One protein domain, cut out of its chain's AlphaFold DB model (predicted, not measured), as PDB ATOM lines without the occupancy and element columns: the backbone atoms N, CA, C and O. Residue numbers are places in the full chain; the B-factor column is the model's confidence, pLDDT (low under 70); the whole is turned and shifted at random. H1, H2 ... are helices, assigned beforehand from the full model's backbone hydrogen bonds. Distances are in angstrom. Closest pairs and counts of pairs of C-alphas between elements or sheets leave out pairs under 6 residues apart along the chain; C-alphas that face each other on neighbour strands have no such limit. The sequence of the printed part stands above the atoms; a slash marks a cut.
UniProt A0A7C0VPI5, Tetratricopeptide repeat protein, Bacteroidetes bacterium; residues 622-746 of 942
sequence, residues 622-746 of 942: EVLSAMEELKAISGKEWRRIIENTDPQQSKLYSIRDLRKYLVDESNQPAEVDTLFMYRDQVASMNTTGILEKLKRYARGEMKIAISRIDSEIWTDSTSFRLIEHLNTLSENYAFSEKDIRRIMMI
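Overview. This is residues 622 to 746 of the 942 residues of the protein "Tetratricopeptide repeat protein" of Bacteroidetes bacterium (UniProt A0A7C0VPI5). Two groups of helices follow each other along the long axis, H1, H2 and H3 towards one end and H5, H6, H7 and H8 towards the other, with the longest helix, H4, running from the first group to the second. H1 packs on H7 where the groups meet. The printed part has 125 residues with eight named helices, H1 to H8 in chain order, and no named strand; its class is all helix. It is compact, with a radius of gyration of the C-alphas of 14.9 A, and elongated, spanning 43 by 28 by 23 A.

Arrangement. H1, residues 622 to 633, and H2, residues 636 to 643, form a hairpin at a shallow tilt of 20 degrees; their closest C-alphas, Lys 631 and Arg 639, are 5.1 A apart. H3, residues 655 to 666, and H4, residues 669 to 683, form another at 44 degrees, closest at C-alphas 663 and 669, 5.0 A. H5, residues 687 to 697, and H6, residues 700 to 707, form a third at 29 degrees, closest at C-alphas 695 and 703, 6.2 A. H7, residues 719 to 730, touches residues 629 to 633 alone of H1, closest at C-alphas 724 and 632, 5.0 A. H8, residues 737 to 744, touches H5 about perpendicular, at 85 degrees, closest at C-alphas 743 and 697, 6.2 A. H2 and H6 are apart. In each helix every O i to N i+4 pair is within hydrogen-bond range.

Along the chain. H1 begins at C-alpha 622 (7.270, 37.329, -20.814), and H8 ends at C-alpha 744 (-3.435, 44.007, -39.732). H4 measures 21.2 A, H1 and H3 16.5 A each, H7 16.4 A.

Size, cuts and confidence. The C-alphas of Gln 649 and Gly 700, the two farthest apart, are 44.1 A apart. The printed part has no cut. The links H2 to H3 and H6 to H7 are long, 11 residues each. Residues 732 to 734 have pLDDT under 70.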
ATOM      1  N   GLU A 622       8.404  37.393 -19.878       87.25
ATOM      2  CA  GLU A 622       7.270  37.329 -20.814       87.25
ATOM      3  C   GLU A 622       6.197  38.395 -20.537       87.25
ATOM      4  O   GLU A 622       5.608  38.926 -21.474       87.25
ATOM      5  N   VAL A 623       5.968  38.754 -19.267       88.56
ATOM      6  CA  VAL A 623       5.001  39.794 -18.886       88.56
ATOM      7  C   VAL A 623       5.555  41.172 -19.221       88.56
ATOM      8  O   VAL A 623       4.832  41.984 -19.786       88.56
ATOM      9  N   LEU A 624       6.838  41.416 -18.934       88.81
ATOM     10  CA  LEU A 624       7.503  42.676 -19.279       88.81
ATOM     11  C   LEU A 624       7.557  42.879 -20.800       88.81
ATOM     12  O   LEU A 624       7.184  43.941 -21.282       88.81
ATOM     13  N   SER A 625       7.920  41.838 -21.557       87.38
ATOM     14  CA  SER A 625       7.899  41.861 -23.027       87.38
ATOM     15  C   SER A 625       6.499  42.161 -23.555       87.38
ATOM     16  O   SER A 625       6.323  43.036 -24.393       87.38
ATOM     17  N   ALA A 626       5.472  41.491 -23.020       88.94
ATOM     18  CA  ALA A 626       4.098  41.750 -23.430       88.94
ATOM     19  C   ALA A 626       3.638  43.178 -23.109       88.94
ATOM     20  O   ALA A 626       2.897  43.745 -23.902       88.94
ATOM     21  N   MET A 627       4.069  43.773 -21.994       92.00
ATOM     22  CA  MET A 627       3.757  45.170 -21.680       92.00
ATOM     23  C   MET A 627       4.394  46.141 -22.681       92.00
ATOM     24  O   MET A 627       3.689  47.015 -23.177       92.00
ATOM     25  N   GLU A 628       5.668  45.955 -23.035       89.31
ATOM     26  CA  GLU A 628       6.349  46.782 -24.047       89.31
ATOM     27  C   GLU A 628       5.723  46.626 -25.442       89.31
ATOM     28  O   GLU A 628       5.466  47.599 -26.146       89.31
ATOM     29  N   GLU A 629       5.385  45.400 -25.832       93.00
ATOM     30  CA  GLU A 629       4.711  45.130 -27.104       93.00
ATOM     31  C   GLU A 629       3.311  45.755 -27.152       93.00
ATOM     32  O   GLU A 629       2.929  46.358 -28.154       93.00
ATOM     33  N   LEU A 630       2.542  45.653 -26.061       91.50
ATOM     34  CA  LEU A 630       1.238  46.306 -25.954       91.50
ATOM     35  C   LEU A 630       1.386  47.829 -25.988       91.50
ATOM     36  O   LEU A 630       0.571  48.491 -26.624       91.50
ATOM     37  N   LYS A 631       2.425  48.392 -25.367       88.88
ATOM     38  CA  LYS A 631       2.728  49.827 -25.403       88.88
ATOM     39  C   LYS A 631       2.965  50.321 -26.837       88.88
ATOM     40  O   LYS A 631       2.359  51.317 -27.234       88.88
ATOM     41  N   ALA A 632       3.752  49.582 -27.618       85.56
ATOM     42  CA  ALA A 632       4.077  49.915 -29.007       85.56
ATOM     43  C   ALA A 632       2.849  49.921 -29.942       85.56
ATOM     44  O   ALA A 632       2.754  50.752 -30.844       85.56
ATOM     45  N   ILE A 633       1.884  49.015 -29.728       87.12
ATOM     46  CA  ILE A 633       0.712  48.844 -30.616       87.12
ATOM     47  C   ILE A 633      -0.577  49.519 -30.115       87.12
ATOM     48  O   ILE A 633      -1.624  49.448 -30.774       87.12
ATOM     49  N   SER A 634      -0.547  50.079 -28.907       82.75
ATOM     50  CA  SER A 634      -1.707  50.680 -28.253       82.75
ATOM     51  C   SER A 634      -1.731  52.191 -28.439       82.75
ATOM     52  O   SER A 634      -0.680  52.823 -28.515       82.75
ATOM     53  N   GLY A 635      -2.933  52.765 -28.504       76.75
ATOM     54  CA  GLY A 635      -3.101  54.211 -28.639       76.75
ATOM     55  C   GLY A 635      -2.969  54.978 -27.341       76.75
ATOM     56  O   GLY A 635      -2.888  54.376 -26.274       76.75
ATOM     57  N   LYS A 636      -2.965  56.316 -27.433       77.12
ATOM     58  CA  LYS A 636      -2.635  57.247 -26.329       77.12
ATOM     59  C   LYS A 636      -3.276  56.885 -24.984       77.12
ATOM     60  O   LYS A 636      -2.607  56.941 -23.957       77.12
ATOM     61  N   GLU A 637      -4.546  56.490 -24.987       78.94
ATOM     62  CA  GLU A 637      -5.269  56.080 -23.778       78.94
ATOM     63  C   GLU A 637      -4.706  54.786 -23.167       78.94
ATOM     64  O   GLU A 637      -4.268  54.772 -22.018       78.94
ATOM     65  N   TRP A 638      -4.642  53.711 -23.951       83.56
ATOM     66  CA  TRP A 638      -4.134  52.409 -23.517       83.56
ATOM     67  C   TRP A 638      -2.637  52.431 -23.193       83.56
ATOM     68  O   TRP A 638      -2.217  51.826 -22.208       83.56
ATOM     69  N   ARG A 639      -1.847  53.191 -23.960       84.62
ATOM     70  CA  ARG A 639      -0.420  53.423 -23.722       84.62
ATOM     71  C   ARG A 639      -0.208  54.051 -22.350       84.62
ATOM     72  O   ARG A 639       0.574  53.532 -21.563       84.62
ATOM     73  N   ARG A 640      -0.996  55.076 -22.014       83.75
ATOM     74  CA  ARG A 640      -0.971  55.717 -20.696       83.75
ATOM     75  C   ARG A 640      -1.362  54.755 -19.572       83.75
ATOM     76  O   ARG A 640      -0.752  54.808 -18.506       83.75
ATOM     77  N   ILE A 641      -2.363  53.894 -19.768       84.81
ATOM     78  CA  ILE A 641      -2.746  52.885 -18.762       84.81
ATOM     79  C   ILE A 641      -1.576  51.919 -18.515       84.81
ATOM     80  O   ILE A 641      -1.210  51.676 -17.367       84.81
ATOM     81  N   ILE A 642      -0.947  51.419 -19.581       88.25
ATOM     82  CA  ILE A 642       0.171  50.468 -19.500       88.25
ATOM     83  C   ILE A 642       1.421  51.123 -18.888       88.25
ATOM     84  O   ILE A 642       2.045  50.522 -18.019       88.25
ATOM     85  N   GLU A 643       1.760  52.359 -19.267       86.44
ATOM     86  CA  GLU A 643       2.914  53.103 -18.730       86.44
ATOM     87  C   GLU A 643       2.784  53.420 -17.238       86.44
ATOM     88  O   GLU A 643       3.772  53.386 -16.510       86.44
ATOM     89  N   ASN A 644       1.567  53.702 -16.767       85.00
ATOM     90  CA  ASN A 644       1.310  53.959 -15.348       85.00
ATOM     91  C   ASN A 644       1.142  52.669 -14.527       85.00
ATOM     92  O   ASN A 644       0.936  52.735 -13.313       85.00
ATOM     93  N   THR A 645       1.212  51.496 -15.162       86.69
ATOM     94  CA  THR A 645       1.094  50.211 -14.475       86.69
ATOM     95  C   THR A 645       2.438  49.810 -13.874       86.69
ATOM     96  O   THR A 645       3.353  49.436 -14.600       86.69
ATOM     97  N   ASP A 646       2.546  49.777 -12.543       87.44
ATOM     98  CA  ASP A 646       3.643  49.065 -11.877       87.44
ATOM     99  C   ASP A 646       3.314  47.553 -11.859       87.44
ATOM    100  O   ASP A 646       2.436  47.114 -11.103       87.44
ATOM    101  N   PRO A 647       4.006  46.708 -12.654       84.25
ATOM    102  CA  PRO A 647       3.686  45.285 -12.751       84.25
ATOM    103  C   PRO A 647       3.913  44.539 -11.435       84.25
ATOM    104  O   PRO A 647       3.252  43.531 -11.157       84.25
ATOM    105  N   GLN A 648       4.820  45.040 -10.595       81.81
ATOM    106  CA  GLN A 648       5.116  44.468  -9.296       81.81
ATOM    107  C   GLN A 648       4.026  44.793  -8.276       81.81
ATOM    108  O   GLN A 648       3.598  43.892  -7.543       81.81
ATOM    109  N   GLN A 649       3.553  46.041  -8.254       85.56
ATOM    110  CA  GLN A 649       2.443  46.480  -7.406       85.56
ATOM    111  C   GLN A 649       1.127  45.801  -7.811       85.56
ATOM    112  O   GLN A 649       0.393  45.313  -6.946       85.56
ATOM    113  N   SER A 650       0.884  45.678  -9.118       84.69
ATOM    114  CA  SER A 650      -0.318  45.068  -9.697       84.69
ATOM    115  C   SER A 650      -0.289  43.535  -9.724       84.69
ATOM    116  O   SER A 650      -1.270  42.903 -10.112       84.69
ATOM    117  N   LYS A 651       0.795  42.910  -9.236       88.88
ATOM    118  CA  LYS A 651       0.956  41.445  -9.107       88.88
ATOM    119  C   LYS A 651       0.815  40.697 -10.441       88.88
ATOM    120  O   LYS A 651       0.186  39.638 -10.498       88.88
ATOM    121  N   LEU A 652       1.427  41.220 -11.501       90.06
ATOM    122  CA  LEU A 652       1.320  40.678 -12.858       90.06
ATOM    123  C   LEU A 652       2.318  39.528 -13.075       90.06
ATOM    124  O   LEU A 652       3.406  39.712 -13.609       90.06
ATOM    125  N   TYR A 653       1.979  38.316 -12.630       90.56
ATOM    126  CA  TYR A 653       2.893  37.161 -12.677       90.56
ATOM    127  C   TYR A 653       2.652  36.201 -13.842       90.56
ATOM    128  O   TYR A 653       3.238  35.115 -13.864       90.56
ATOM    129  N   SER A 654       1.777  36.574 -14.766       92.38
ATOM    130  CA  SER A 654       1.476  35.858 -15.999       92.38
ATOM    131  C   SER A 654       0.773  36.799 -16.977       92.38
ATOM    132  O   SER A 654       0.175  37.797 -16.570       92.38
ATOM    133  N   ILE A 655       0.759  36.447 -18.264       89.44
ATOM    134  CA  ILE A 655      -0.031  37.163 -19.282       89.44
ATOM    135  C   ILE A 655      -1.521  37.209 -18.914       89.44
ATOM    136  O   ILE A 655      -2.207  38.192 -19.182       89.44
ATOM    137  N   ARG A 656      -2.026  36.170 -18.235       91.50
ATOM    138  CA  ARG A 656      -3.401  36.132 -17.728       91.50
ATOM    139  C   ARG A 656      -3.652  37.200 -16.662       91.50
ATOM    140  O   ARG A 656      -4.737  37.778 -16.654       91.50
ATOM    141  N   ASP A 657      -2.679  37.450 -15.787       92.81
ATOM    142  CA  ASP A 657      -2.778  38.485 -14.754       92.81
ATOM    143  C   ASP A 657      -2.758  39.882 -15.386       92.81
ATOM    144  O   ASP A 657      -3.597  40.706 -15.038       92.81
ATOM    145  N   LEU A 658      -1.882  40.114 -16.373       93.31
ATOM    146  CA  LEU A 658      -1.835  41.361 -17.150       93.31
ATOM    147  C   LEU A 658      -3.148  41.617 -17.899       93.31
ATOM    148  O   LEU A 658      -3.725  42.695 -17.779       93.31
ATOM    149  N   ARG A 659      -3.667  40.615 -18.618       92.62
ATOM    150  CA  ARG A 659      -4.958  40.722 -19.312       92.62
ATOM    151  C   ARG A 659      -6.079  41.054 -18.333       92.62
ATOM    152  O   ARG A 659      -6.847  41.969 -18.587       92.62
ATOM    153  N   LYS A 660      -6.157  40.343 -17.204       92.00
ATOM    154  CA  LYS A 660      -7.175  40.605 -16.182       92.00
ATOM    155  C   LYS A 660      -7.055  42.020 -15.608       92.00
ATOM    156  O   LYS A 660      -8.067  42.691 -15.475       92.00
ATOM    157  N   TYR A 661      -5.841  42.469 -15.310       93.25
ATOM    158  CA  TYR A 661      -5.596  43.810 -14.790       93.25
ATOM    159  C   TYR A 661      -6.079  44.895 -15.757       93.25
ATOM    160  O   TYR A 661      -6.822  45.783 -15.358       93.25
ATOM    161  N   LEU A 662      -5.751  44.775 -17.045       89.81
ATOM    162  CA  LEU A 662      -6.211  45.726 -18.059       89.81
ATOM    163  C   LEU A 662      -7.739  45.715 -18.225       89.81
ATOM    164  O   LEU A 662      -8.327  46.769 -18.453       89.81
ATOM    165  N   VAL A 663      -8.399  44.558 -18.075       90.31
ATOM    166  CA  VAL A 663      -9.874  44.463 -18.042       90.31
ATOM    167  C   VAL A 663     -10.442  45.208 -16.834       90.31
ATOM    168  O   VAL A 663     -11.402  45.961 -16.989       90.31
ATOM    169  N   ASP A 664      -9.854  45.005 -15.656       88.00
ATOM    170  CA  ASP A 664     -10.326  45.584 -14.398       88.00
ATOM    171  C   ASP A 664     -10.132  47.119 -14.367       88.00
ATOM    172  O   ASP A 664     -11.020  47.825 -13.894       88.00
ATOM    173  N   GLU A 665      -9.029  47.644 -14.913       87.31
ATOM    174  CA  GLU A 665      -8.741  49.093 -14.970       87.31
ATOM    175  C   GLU A 665      -9.565  49.836 -16.028       87.31
ATOM    176  O   GLU A 665     -10.055  50.939 -15.792       87.31
ATOM    177  N   SER A 666      -9.731  49.243 -17.212       84.00
ATOM    178  CA  SER A 666     -10.447  49.893 -18.318       84.00
ATOM    179  C   SER A 666     -11.960  49.727 -18.248       84.00
ATOM    180  O   SER A 666     -12.692  50.525 -18.830       84.00
ATOM    181  N   ASN A 667     -12.435  48.665 -17.588       85.62
ATOM    182  CA  ASN A 667     -13.809  48.174 -17.669       85.62
ATOM    183  C   ASN A 667     -14.257  47.829 -19.114       85.62
ATOM    184  O   ASN A 667     -15.445  47.890 -19.436       85.62
ATOM    185  N   GLN A 668     -13.313  47.462 -19.995       85.44
ATOM    186  CA  GLN A 668     -13.548  47.209 -21.426       85.44
ATOM    187  C   GLN A 668     -12.993  45.846 -21.887       85.44
ATOM    188  O   GLN A 668     -12.012  45.776 -22.630       85.44
ATOM    189  N   PRO A 669     -13.620  44.718 -21.498       87.19
ATOM    190  CA  PRO A 669     -13.076  43.385 -21.762       87.19
ATOM    191  C   PRO A 669     -12.909  43.050 -23.251       87.19
ATOM    192  O   PRO A 669     -11.922  42.425 -23.633       87.19
ATOM    193  N   ALA A 670     -13.834  43.496 -24.102       82.62
ATOM    194  CA  ALA A 670     -13.770  43.247 -25.542       82.62
ATOM    195  C   ALA A 670     -12.605  43.988 -26.227       82.62
ATOM    196  O   ALA A 670     -12.009  43.473 -27.176       82.62
ATOM    197  N   GLU A 671     -12.253  45.181 -25.741       84.56
ATOM    198  CA  GLU A 671     -11.131  45.952 -26.283       84.56
ATOM    199  C   GLU A 671      -9.787  45.359 -25.876       84.56
ATOM    200  O   GLU A 671      -8.899  45.232 -26.720       84.56
ATOM    201  N   VAL A 672      -9.661  44.924 -24.619       87.94
ATOM    202  CA  VAL A 672      -8.463  44.229 -24.134       87.94
ATOM    203  C   VAL A 672      -8.225  42.969 -24.965       87.94
ATOM    204  O   VAL A 672      -7.120  42.740 -25.447       87.94
ATOM    205  N   ASP A 673      -9.268  42.180 -25.206       88.38
ATOM    206  CA  ASP A 673      -9.175  40.961 -26.012       88.38
ATOM    207  C   ASP A 673      -8.736  41.250 -27.449       88.38
ATOM    208  O   ASP A 673      -7.868  40.562 -27.990       88.38
ATOM    209  N   THR A 674      -9.274  42.315 -28.038       86.81
ATOM    210  CA  THR A 674      -8.887  42.781 -29.373       86.81
ATOM    211  C   THR A 674      -7.430  43.250 -29.405       86.81
ATOM    212  O   THR A 674      -6.721  42.983 -30.372       86.81
ATOM    213  N   LEU A 675      -6.957  43.915 -28.348       87.56
ATOM    214  CA  LEU A 675      -5.584  44.399 -28.234       87.56
ATOM    215  C   LEU A 675      -4.576  43.243 -28.138       87.56
ATOM    216  O   LEU A 675      -3.558  43.265 -28.826       87.56
ATOM    217  N   PHE A 676      -4.878  42.207 -27.350       91.75
ATOM    218  CA  PHE A 676      -4.048  40.998 -27.284       91.75
ATOM    219  C   PHE A 676      -4.073  40.210 -28.597       91.75
ATOM    220  O   PHE A 676      -3.033  39.743 -29.049       91.75
ATOM    221  N   MET A 677      -5.229  40.117 -29.256       88.06
ATOM    222  CA  MET A 677      -5.325  39.474 -30.567       88.06
ATOM    223  C   MET A 677      -4.509  40.230 -31.630       88.06
ATOM    224  O   MET A 677      -3.812  39.612 -32.432       88.06
ATOM    225  N   TYR A 678      -4.531  41.566 -31.595       92.19
ATOM    226  CA  TYR A 678      -3.707  42.403 -32.464       92.19
ATOM    227  C   TYR A 678      -2.209  42.228 -32.182       92.19
ATOM    228  O   TYR A 678      -1.427  42.074 -33.119       92.19
ATOM    229  N   ARG A 679      -1.811  42.175 -30.904       92.81
ATOM    230  CA  ARG A 679      -0.432  41.874 -30.493       92.81
ATOM    231  C   ARG A 679       0.052  40.560 -31.091       92.81
ATOM    232  O   ARG A 679       1.120  40.523 -31.694       92.81
ATOM    233  N   ASP A 680      -0.733  39.500 -30.936       90.25
ATOM    234  CA  ASP A 680      -0.361  38.168 -31.410       90.25
ATOM    235  C   ASP A 680      -0.262  38.136 -32.945       90.25
ATOM    236  O   ASP A 680       0.646  37.516 -33.500       90.25
ATOM    237  N   GLN A 681      -1.125  38.884 -33.638       88.31
ATOM    238  CA  GLN A 681      -1.056  39.053 -35.088       88.31
ATOM    239  C   GLN A 681       0.230  39.774 -35.528       88.31
ATOM    240  O   GLN A 681       0.891  39.306 -36.457       88.31
ATOM    241  N   VAL A 682       0.621  40.864 -34.859       91.00
ATOM    242  CA  VAL A 682       1.877  41.593 -35.139       91.00
ATOM    243  C   VAL A 682       3.094  40.718 -34.838       91.00
ATOM    244  O   VAL A 682       4.027  40.678 -35.636       91.00
ATOM    245  N   ALA A 683       3.069  39.963 -33.736       87.44
ATOM    246  CA  ALA A 683       4.138  39.037 -33.369       87.44
ATOM    247  C   ALA A 683       4.306  37.882 -34.373       87.44
ATOM    248  O   ALA A 683       5.402  37.349 -34.520       87.44
ATOM    249  N   SER A 684       3.228  37.486 -35.059       88.69
ATOM    250  CA  SER A 684       3.248  36.385 -36.032       88.69
ATOM    251  C   SER A 684       3.861  36.746 -37.391       88.69
ATOM    252  O   SER A 684       4.097  35.858 -38.210       88.69
ATOM    253  N   MET A 685       4.110  38.034 -37.648       87.19
ATOM    254  CA  MET A 685       4.603  38.547 -38.925       87.19
ATOM    255  C   MET A 685       5.966  39.211 -38.733       87.19
ATOM    256  O   MET A 685       6.222  39.797 -37.686       87.19
ATOM    257  N   ASN A 686       6.842  39.146 -39.736       89.50
ATOM    258  CA  ASN A 686       8.049  39.974 -39.786       89.50
ATOM    259  C   ASN A 686       7.730  41.352 -40.400       89.50
ATOM    260  O   ASN A 686       6.651  41.560 -40.959       89.50
ATOM    261  N   THR A 687       8.673  42.290 -40.319       88.50
ATOM    262  CA  THR A 687       8.514  43.655 -40.847       88.50
ATOM    263  C   THR A 687       8.166  43.671 -42.336       88.50
ATOM    264  O   THR A 687       7.249  44.385 -42.735       88.50
ATOM    265  N   THR A 688       8.806  42.820 -43.146       86.75
ATOM    266  CA  THR A 688       8.497  42.667 -44.577       86.75
ATOM    267  C   THR A 688       7.043  42.254 -44.809       86.75
ATOM    268  O   THR A 688       6.337  42.912 -45.566       86.75
ATOM    269  N   GLY A 689       6.558  41.222 -44.116       86.31
ATOM    270  CA  GLY A 689       5.181  40.750 -44.256       86.31
ATOM    271  C   GLY A 689       4.150  41.772 -43.773       86.31
ATOM    272  O   GLY A 689       3.067  41.873 -44.349       86.31
ATOM    273  N   ILE A 690       4.477  42.557 -42.741       90.75
ATOM    274  CA  ILE A 690       3.637  43.672 -42.282       90.75
ATOM    275  C   ILE A 690       3.547  44.743 -43.368       90.75
ATOM    276  O   ILE A 690       2.441  45.134 -43.735       90.75
ATOM    277  N   LEU A 691       4.681  45.176 -43.925       89.38
ATOM    278  CA  LEU A 691       4.707  46.169 -44.998       89.38
ATOM    279  C   LEU A 691       3.988  45.678 -46.252       89.38
ATOM    280  O   LEU A 691       3.235  46.442 -46.837       89.38
ATOM    281  N   GLU A 692       4.154  44.420 -46.658       85.81
ATOM    282  CA  GLU A 692       3.426  43.852 -47.799       85.81
ATOM    283  C   GLU A 692       1.914  43.836 -47.563       85.81
ATOM    284  O   GLU A 692       1.143  44.228 -48.439       85.81
ATOM    285  N   LYS A 693       1.477  43.435 -46.363       87.44
ATOM    286  CA  LYS A 693       0.058  43.435 -45.992       87.44
ATOM    287  C   LYS A 693      -0.510  44.853 -45.969       87.44
ATOM    288  O   LYS A 693      -1.588  45.093 -46.505       87.44
ATOM    289  N   LEU A 694       0.229  45.796 -45.398       88.25
ATOM    290  CA  LEU A 694      -0.131  47.207 -45.370       88.25
ATOM    291  C   LEU A 694      -0.171  47.802 -46.784       88.25
ATOM    292  O   LEU A 694      -1.170  48.409 -47.139       88.25
ATOM    293  N   LYS A 695       0.828  47.553 -47.637       84.69
ATOM    294  CA  LYS A 695       0.839  47.984 -49.050       84.69
ATOM    295  C   LYS A 695      -0.351  47.428 -49.833       84.69
ATOM    296  O   LYS A 695      -0.884  48.123 -50.693       84.69
ATOM    297  N   ARG A 696      -0.763  46.194 -49.527       78.62
ATOM    298  CA  ARG A 696      -1.886  45.522 -50.185       78.62
ATOM    299  C   ARG A 696      -3.245  46.102 -49.796       78.62
ATOM    300  O   ARG A 696      -4.096  46.252 -50.658       78.62
ATOM    301  N   TYR A 697      -3.465  46.398 -48.516       80.44
ATOM    302  CA  TYR A 697      -4.803  46.747 -48.015       80.44
ATOM    303  C   TYR A 697      -4.967  48.206 -47.571       80.44
ATOM    304  O   TYR A 697      -6.087  48.619 -47.271       80.44
ATOM    305  N   ALA A 698      -3.887  48.987 -47.499       82.12
ATOM    306  CA  ALA A 698      -3.975  50.408 -47.196       82.12
ATOM    307  C   ALA A 698      -4.588  51.196 -48.349       82.12
ATOM    308  O   ALA A 698      -4.443  50.853 -49.523       82.12
ATOM    309  N   ARG A 699      -5.264  52.282 -47.980       73.19
ATOM    310  CA  ARG A 699      -6.052  53.139 -48.866       73.19
ATOM    311  C   ARG A 699      -5.760  54.611 -48.589       73.19
ATOM    312  O   ARG A 699      -5.220  54.930 -47.528       73.19
ATOM    313  N   GLY A 700      -6.082  55.486 -49.539       72.69
ATOM    314  CA  GLY A 700      -5.885  56.935 -49.425       72.69
ATOM    315  C   GLY A 700      -4.476  57.339 -48.967       72.69
ATOM    316  O   GLY A 700      -3.473  56.759 -49.391       72.69
ATOM    317  N   GLU A 701      -4.394  58.309 -48.051       70.06
ATOM    318  CA  GLU A 701      -3.120  58.807 -47.513       70.06
ATOM    319  C   GLU A 701      -2.279  57.733 -46.822       70.06
ATOM    320  O   GLU A 701      -1.053  57.791 -46.860       70.06
ATOM    321  N   MET A 702      -2.912  56.710 -46.247       81.31
ATOM    322  CA  MET A 702      -2.190  55.614 -45.615       81.31
ATOM    323  C   MET A 702      -1.382  54.814 -46.641       81.31
ATOM    324  O   MET A 702      -0.224  54.481 -46.393       81.31
ATOM    325  N   LYS A 703      -1.957  54.549 -47.822       81.44
ATOM    326  CA  LYS A 703      -1.262  53.861 -48.924       81.44
ATOM    327  C   LYS A 703      -0.049  54.662 -49.396       81.44
ATOM    328  O   LYS A 703       1.003  54.080 -49.651       81.44
ATOM    329  N   ILE A 704      -0.191  55.987 -49.454       74.62
ATOM    330  CA  ILE A 704       0.882  56.927 -49.802       74.62
ATOM    331  C   ILE A 704       1.966  56.936 -48.715       74.62
ATOM    332  O   ILE A 704       3.152  56.880 -49.022       74.62
ATOM    333  N   ALA A 705       1.584  56.973 -47.440       78.38
ATOM    334  CA  ALA A 705       2.531  56.953 -46.332       78.38
ATOM    335  C   ALA A 705       3.325  55.638 -46.293       78.38
ATOM    336  O   ALA A 705       4.543  55.656 -46.154       78.38
ATOM    337  N   ILE A 706       2.661  54.496 -46.492       83.12
ATOM    338  CA  ILE A 706       3.315  53.180 -46.504       83.12
ATOM    339  C   ILE A 706       4.200  52.990 -47.740       83.12
ATOM    340  O   ILE A 706       5.238  52.335 -47.644       83.12
ATOM    341  N   SER A 707       3.828  53.536 -48.905       77.62
ATOM    342  CA  SER A 707       4.658  53.427 -50.114       77.62
ATOM    343  C   SER A 707       5.984  54.183 -49.993       77.62
ATOM    344  O   SER A 707       6.946  53.806 -50.657       77.62
ATOM    345  N   ARG A 708       6.055  55.185 -49.104       78.06
ATOM    346  CA  ARG A 708       7.270  55.944 -48.759       78.06
ATOM    347  C   ARG A 708       8.183  55.231 -47.756       78.06
ATOM    348  O   ARG A 708       9.301  55.687 -47.542       78.06
ATOM    349  N   ILE A 709       7.728  54.144 -47.128       81.50
ATOM    350  CA  ILE A 709       8.557  53.379 -46.192       81.50
ATOM    351  C   ILE A 709       9.504  52.483 -46.987       81.50
ATOM    352  O   ILE A 709       9.074  51.523 -47.638       81.50
ATOM    353  N   ASP A 710      10.798  52.779 -46.888       78.88
ATOM    354  CA  ASP A 710      11.853  51.933 -47.434       78.88
ATOM    355  C   ASP A 710      11.919  50.615 -46.652       78.88
ATOM    356  O   ASP A 710      12.286  50.573 -45.477       78.88
ATOM    357  N   SER A 711      11.537  49.519 -47.309       74.00
ATOM    358  CA  SER A 711      11.518  48.193 -46.698       74.00
ATOM    359  C   SER A 711      12.903  47.683 -46.303       74.00
ATOM    360  O   SER A 711      12.962  46.831 -45.419       74.00
ATOM    361  N   GLU A 712      13.987  48.188 -46.906       73.12
ATOM    362  CA  GLU A 712      15.364  47.782 -46.585       73.12
ATOM    363  C   GLU A 712      15.823  48.320 -45.224       73.12
ATOM    364  O   GLU A 712      16.557  47.644 -44.511       73.12
ATOM    365  N   ILE A 713      15.315  49.479 -44.789       76.31
ATOM    366  CA  ILE A 713      15.630  50.056 -43.467       76.31
ATOM    367  C   ILE A 713      15.039  49.203 -42.330       76.31
ATOM    368  O   ILE A 713      15.575  49.144 -41.222       76.31
ATOM    369  N   TRP A 714      13.930  48.511 -42.595       79.06
ATOM    370  CA  TRP A 714      13.178  47.765 -41.586       79.06
ATOM    371  C   TRP A 714      13.491  46.266 -41.555       79.06
ATOM    372  O   TRP A 714      12.910  45.559 -40.727       79.06
ATOM    373  N   THR A 715      14.397  45.758 -42.400       71.00
ATOM    374  CA  THR A 715      14.724  44.319 -42.451       71.00
ATOM    375  C   THR A 715      15.318  43.795 -41.146       71.00
ATOM    376  O   THR A 715      15.025  42.662 -40.768       71.00
ATOM    377  N   ASP A 716      16.072  44.633 -40.428       70.31
ATOM    378  CA  ASP A 716      16.719  44.286 -39.152       70.31
ATOM    379  C   ASP A 716      15.951  44.803 -37.915       70.31
ATOM    380  O   ASP A 716      16.400  44.651 -36.776       70.31
ATOM    381  N   SER A 717      14.779  45.416 -38.115       80.31
ATOM    382  CA  SER A 717      13.940  45.965 -37.043       80.31
ATOM    383  C   SER A 717      12.872  44.966 -36.580       80.31
ATOM    384  O   SER A 717      12.563  43.983 -37.254       80.31
ATOM    385  N   THR A 718      12.277  45.202 -35.407       87.38
ATOM    386  CA  THR A 718      11.179  44.361 -34.910       87.38
ATOM    387  C   THR A 718       9.837  44.825 -35.471       87.38
ATOM    388  O   THR A 718       9.603  46.016 -35.681       87.38
ATOM    389  N   SER A 719       8.906  43.886 -35.635       90.94
ATOM    390  CA  SER A 719       7.524  44.164 -36.047       90.94
ATOM    391  C   SER A 719       6.839  45.207 -35.162       90.94
ATOM    392  O   SER A 719       6.102  46.051 -35.657       90.94
ATOM    393  N   PHE A 720       7.140  45.210 -33.862       91.19
ATOM    394  CA  PHE A 720       6.602  46.178 -32.908       91.19
ATOM    395  C   PHE A 720       7.185  47.585 -33.076       91.19
ATOM    396  O   PHE A 720       6.426  48.544 -33.005       91.19
ATOM    397  N   ARG A 721       8.485  47.718 -33.381       87.69
ATOM    398  CA  ARG A 721       9.099  49.019 -33.707       87.69
ATOM    399  C   ARG A 721       8.561  49.599 -35.009       87.69
ATOM    400  O   ARG A 721       8.359  50.803 -35.106       87.69
ATOM    401  N   LEU A 722       8.304  48.746 -36.000       90.50
ATOM    402  CA  LEU A 722       7.658  49.178 -37.237       90.50
ATOM    403  C   LEU A 722       6.235  49.690 -36.968       90.50
ATOM    404  O   LEU A 722       5.868  50.743 -37.476       90.50
ATOM    405  N   ILE A 723       5.440  48.980 -36.157       91.56
ATOM    406  CA  ILE A 723       4.090  49.438 -35.786       91.56
ATOM    407  C   ILE A 723       4.139  50.735 -34.968       91.56
ATOM    408  O   ILE A 723       3.326  51.621 -35.212       91.56
ATOM    409  N   GLU A 724       5.092  50.886 -34.049       87.81
ATOM    410  CA  GLU A 724       5.302  52.131 -33.302       87.81
ATOM    411  C   GLU A 724       5.606  53.305 -34.243       87.81
ATOM    412  O   GLU A 724       4.939  54.334 -34.176       87.81
ATOM    413  N   HIS A 725       6.525  53.119 -35.194       88.19
ATOM    414  CA  HIS A 725       6.826  54.126 -36.210       88.19
ATOM    415  C   HIS A 725       5.619  54.456 -37.094       88.19
ATOM    416  O   HIS A 725       5.355  55.624 -37.363       88.19
ATOM    417  N   LEU A 726       4.850  53.450 -37.516       87.44
ATOM    418  CA  LEU A 726       3.613  53.651 -38.273       87.44
ATOM    419  C   LEU A 726       2.565  54.429 -37.467       87.44
ATOM    420  O   LEU A 726       1.874  55.276 -38.030       87.44
ATOM    421  N   ASN A 727       2.464  54.180 -36.160       85.75
ATOM    422  CA  ASN A 727       1.596  54.946 -35.272       85.75
ATOM    423  C   ASN A 727       2.069  56.407 -35.169       85.75
ATOM    424  O   ASN A 727       1.240  57.308 -35.259       85.75
ATOM    425  N   THR A 728       3.379  56.667 -35.076       82.75
ATOM    426  CA  THR A 728       3.935  58.033 -35.128       82.75
ATOM    427  C   THR A 728       3.664  58.709 -36.470       82.75
ATOM    428  O   THR A 728       3.267  59.870 -36.507       82.75
ATOM    429  N   LEU A 729       3.817  57.986 -37.584       81.12
ATOM    430  CA  LEU A 729       3.455  58.500 -38.904       81.12
ATOM    431  C   LEU A 729       1.970  58.872 -38.949       81.12
ATOM    432  O   LEU A 729       1.642  59.944 -39.434       81.12
ATOM    433  N   SER A 730       1.081  58.057 -38.379       79.81
ATOM    434  CA  SER A 730      -0.358  58.357 -38.348       79.81
ATOM    435  C   SER A 730      -0.706  59.691 -37.658       79.81
ATOM    436  O   SER A 730      -1.754  60.259 -37.929       79.81
ATOM    437  N   GLU A 731       0.174  60.256 -36.818       74.62
ATOM    438  CA  GLU A 731      -0.046  61.586 -36.221       74.62
ATOM    439  C   GLU A 731       0.140  62.743 -37.217       74.62
ATOM    440  O   GLU A 731      -0.404  63.827 -37.006       74.62
ATOM    441  N   ASN A 732       0.877  62.509 -38.306       68.81
ATOM    442  CA  ASN A 732       1.243  63.505 -39.317       68.81
ATOM    443  C   ASN A 732       0.503  63.320 -40.657       68.81
ATOM    444  O   ASN A 732       0.749  64.074 -41.594       68.81
ATOM    445  N   TYR A 733      -0.380  62.323 -40.761       68.12
ATOM    446  CA  TYR A 733      -1.126  61.971 -41.975       68.12
ATOM    447  C   TYR A 733      -2.603  61.697 -41.641       68.12
ATOM    448  O   TYR A 733      -2.946  61.397 -40.501       68.12
ATOM    449  N   ALA A 734      -3.504  61.760 -42.623       69.38
ATOM    450  CA  ALA A 734      -4.947  61.568 -42.440       69.38
ATOM    451  C   ALA A 734      -5.371  60.084 -42.321       69.38
ATOM    452  O   ALA A 734      -6.350  59.652 -42.930       69.38
ATOM    453  N   PHE A 735      -4.649  59.285 -41.531       77.81
ATOM    454  CA  PHE A 735      -5.050  57.932 -41.128       77.81
ATOM    455  C   PHE A 735      -4.739  57.707 -39.648       77.81
ATOM    456  O   PHE A 735      -3.930  58.416 -39.066       77.81
ATOM    457  N   SER A 736      -5.387  56.734 -39.016       81.88
ATOM    458  CA  SER A 736      -5.280  56.495 -37.574       81.88
ATOM    459  C   SER A 736      -4.632  55.152 -37.236       81.88
ATOM    460  O   SER A 736      -4.621  54.207 -38.027       81.88
ATOM    461  N   GLU A 737      -4.187  55.004 -35.988       83.62
ATOM    462  CA  GLU A 737      -3.751  53.716 -35.426       83.62
ATOM    463  C   GLU A 737      -4.832  52.621 -35.551       83.62
ATOM    464  O   GLU A 737      -4.536  51.426 -35.673       83.62
ATOM    465  N   LYS A 738      -6.113  53.020 -35.552       82.00
ATOM    466  CA  LYS A 738      -7.249  52.116 -35.762       82.00
ATOM    467  C   LYS A 738      -7.271  51.564 -37.189       82.00
ATOM    468  O   LYS A 738      -7.665  50.412 -37.368       82.00
ATOM    469  N   ASP A 739      -6.811  52.334 -38.171       81.94
ATOM    470  CA  ASP A 739      -6.732  51.916 -39.574       81.94
ATOM    471  C   ASP A 739      -5.596  50.912 -39.791       81.94
ATOM    472  O   ASP A 739      -5.816  49.859 -40.397       81.94
ATOM    473  N   ILE A 740      -4.430  51.144 -39.170       87.75
ATOM    474  CA  ILE A 740      -3.330  50.162 -39.109       87.75
ATOM    475  C   ILE A 740      -3.821  48.860 -38.487       87.75
ATOM    476  O   ILE A 740      -3.702  47.792 -39.091       87.75
ATOM    477  N   ARG A 741      -4.446  48.940 -37.310       88.06
ATOM    478  CA  ARG A 741      -4.995  47.765 -36.629       88.06
ATOM    479  C   ARG A 741      -6.017  47.033 -37.494       88.06
ATOM    480  O   ARG A 741      -5.960  45.811 -37.590       88.06
ATOM    481  N   ARG A 742      -6.936  47.757 -38.142       84.94
ATOM    482  CA  ARG A 742      -7.955  47.176 -39.026       84.94
ATOM    483  C   ARG A 742      -7.305  46.361 -40.140       84.94
ATOM    484  O   ARG A 742      -7.686  45.208 -40.317       84.94
ATOM    485  N   ILE A 743      -6.314  46.920 -40.835       86.50
ATOM    486  CA  ILE A 743      -5.613  46.234 -41.929       86.50
ATOM    487  C   ILE A 743      -4.872  44.999 -41.429       86.50
ATOM    488  O   ILE A 743      -4.963  43.921 -42.019       86.50
ATOM    489  N   MET A 744      -4.172  45.125 -40.307       88.44
ATOM    490  CA  MET A 744      -3.435  44.007 -39.732       88.44
ATOM    491  C   MET A 744      -4.346  42.843 -39.338       88.44
ATOM    492  O   MET A 744      -3.916  41.692 -39.413       88.44
ATOM    493  N   MET A 745      -5.610  43.120 -39.029       85.00
ATOM    494  CA  MET A 745      -6.631  42.122 -38.717       85.00
ATOM    495  C   MET A 745      -7.358  41.547 -39.948       85.00
ATOM    496  O   MET A 745      -8.161  40.627 -39.790       85.00
ATOM    497  N   ILE A 746      -7.081  42.024 -41.171       82.25
ATOM    498  CA  ILE A 746      -7.673  41.469 -42.402       82.25
ATOM    499  C   ILE A 746      -7.190  40.029 -42.620       82.25
ATOM    500  O   ILE A 746      -5.991  39.744 -42.550       82.25
TER     501      ILE A 746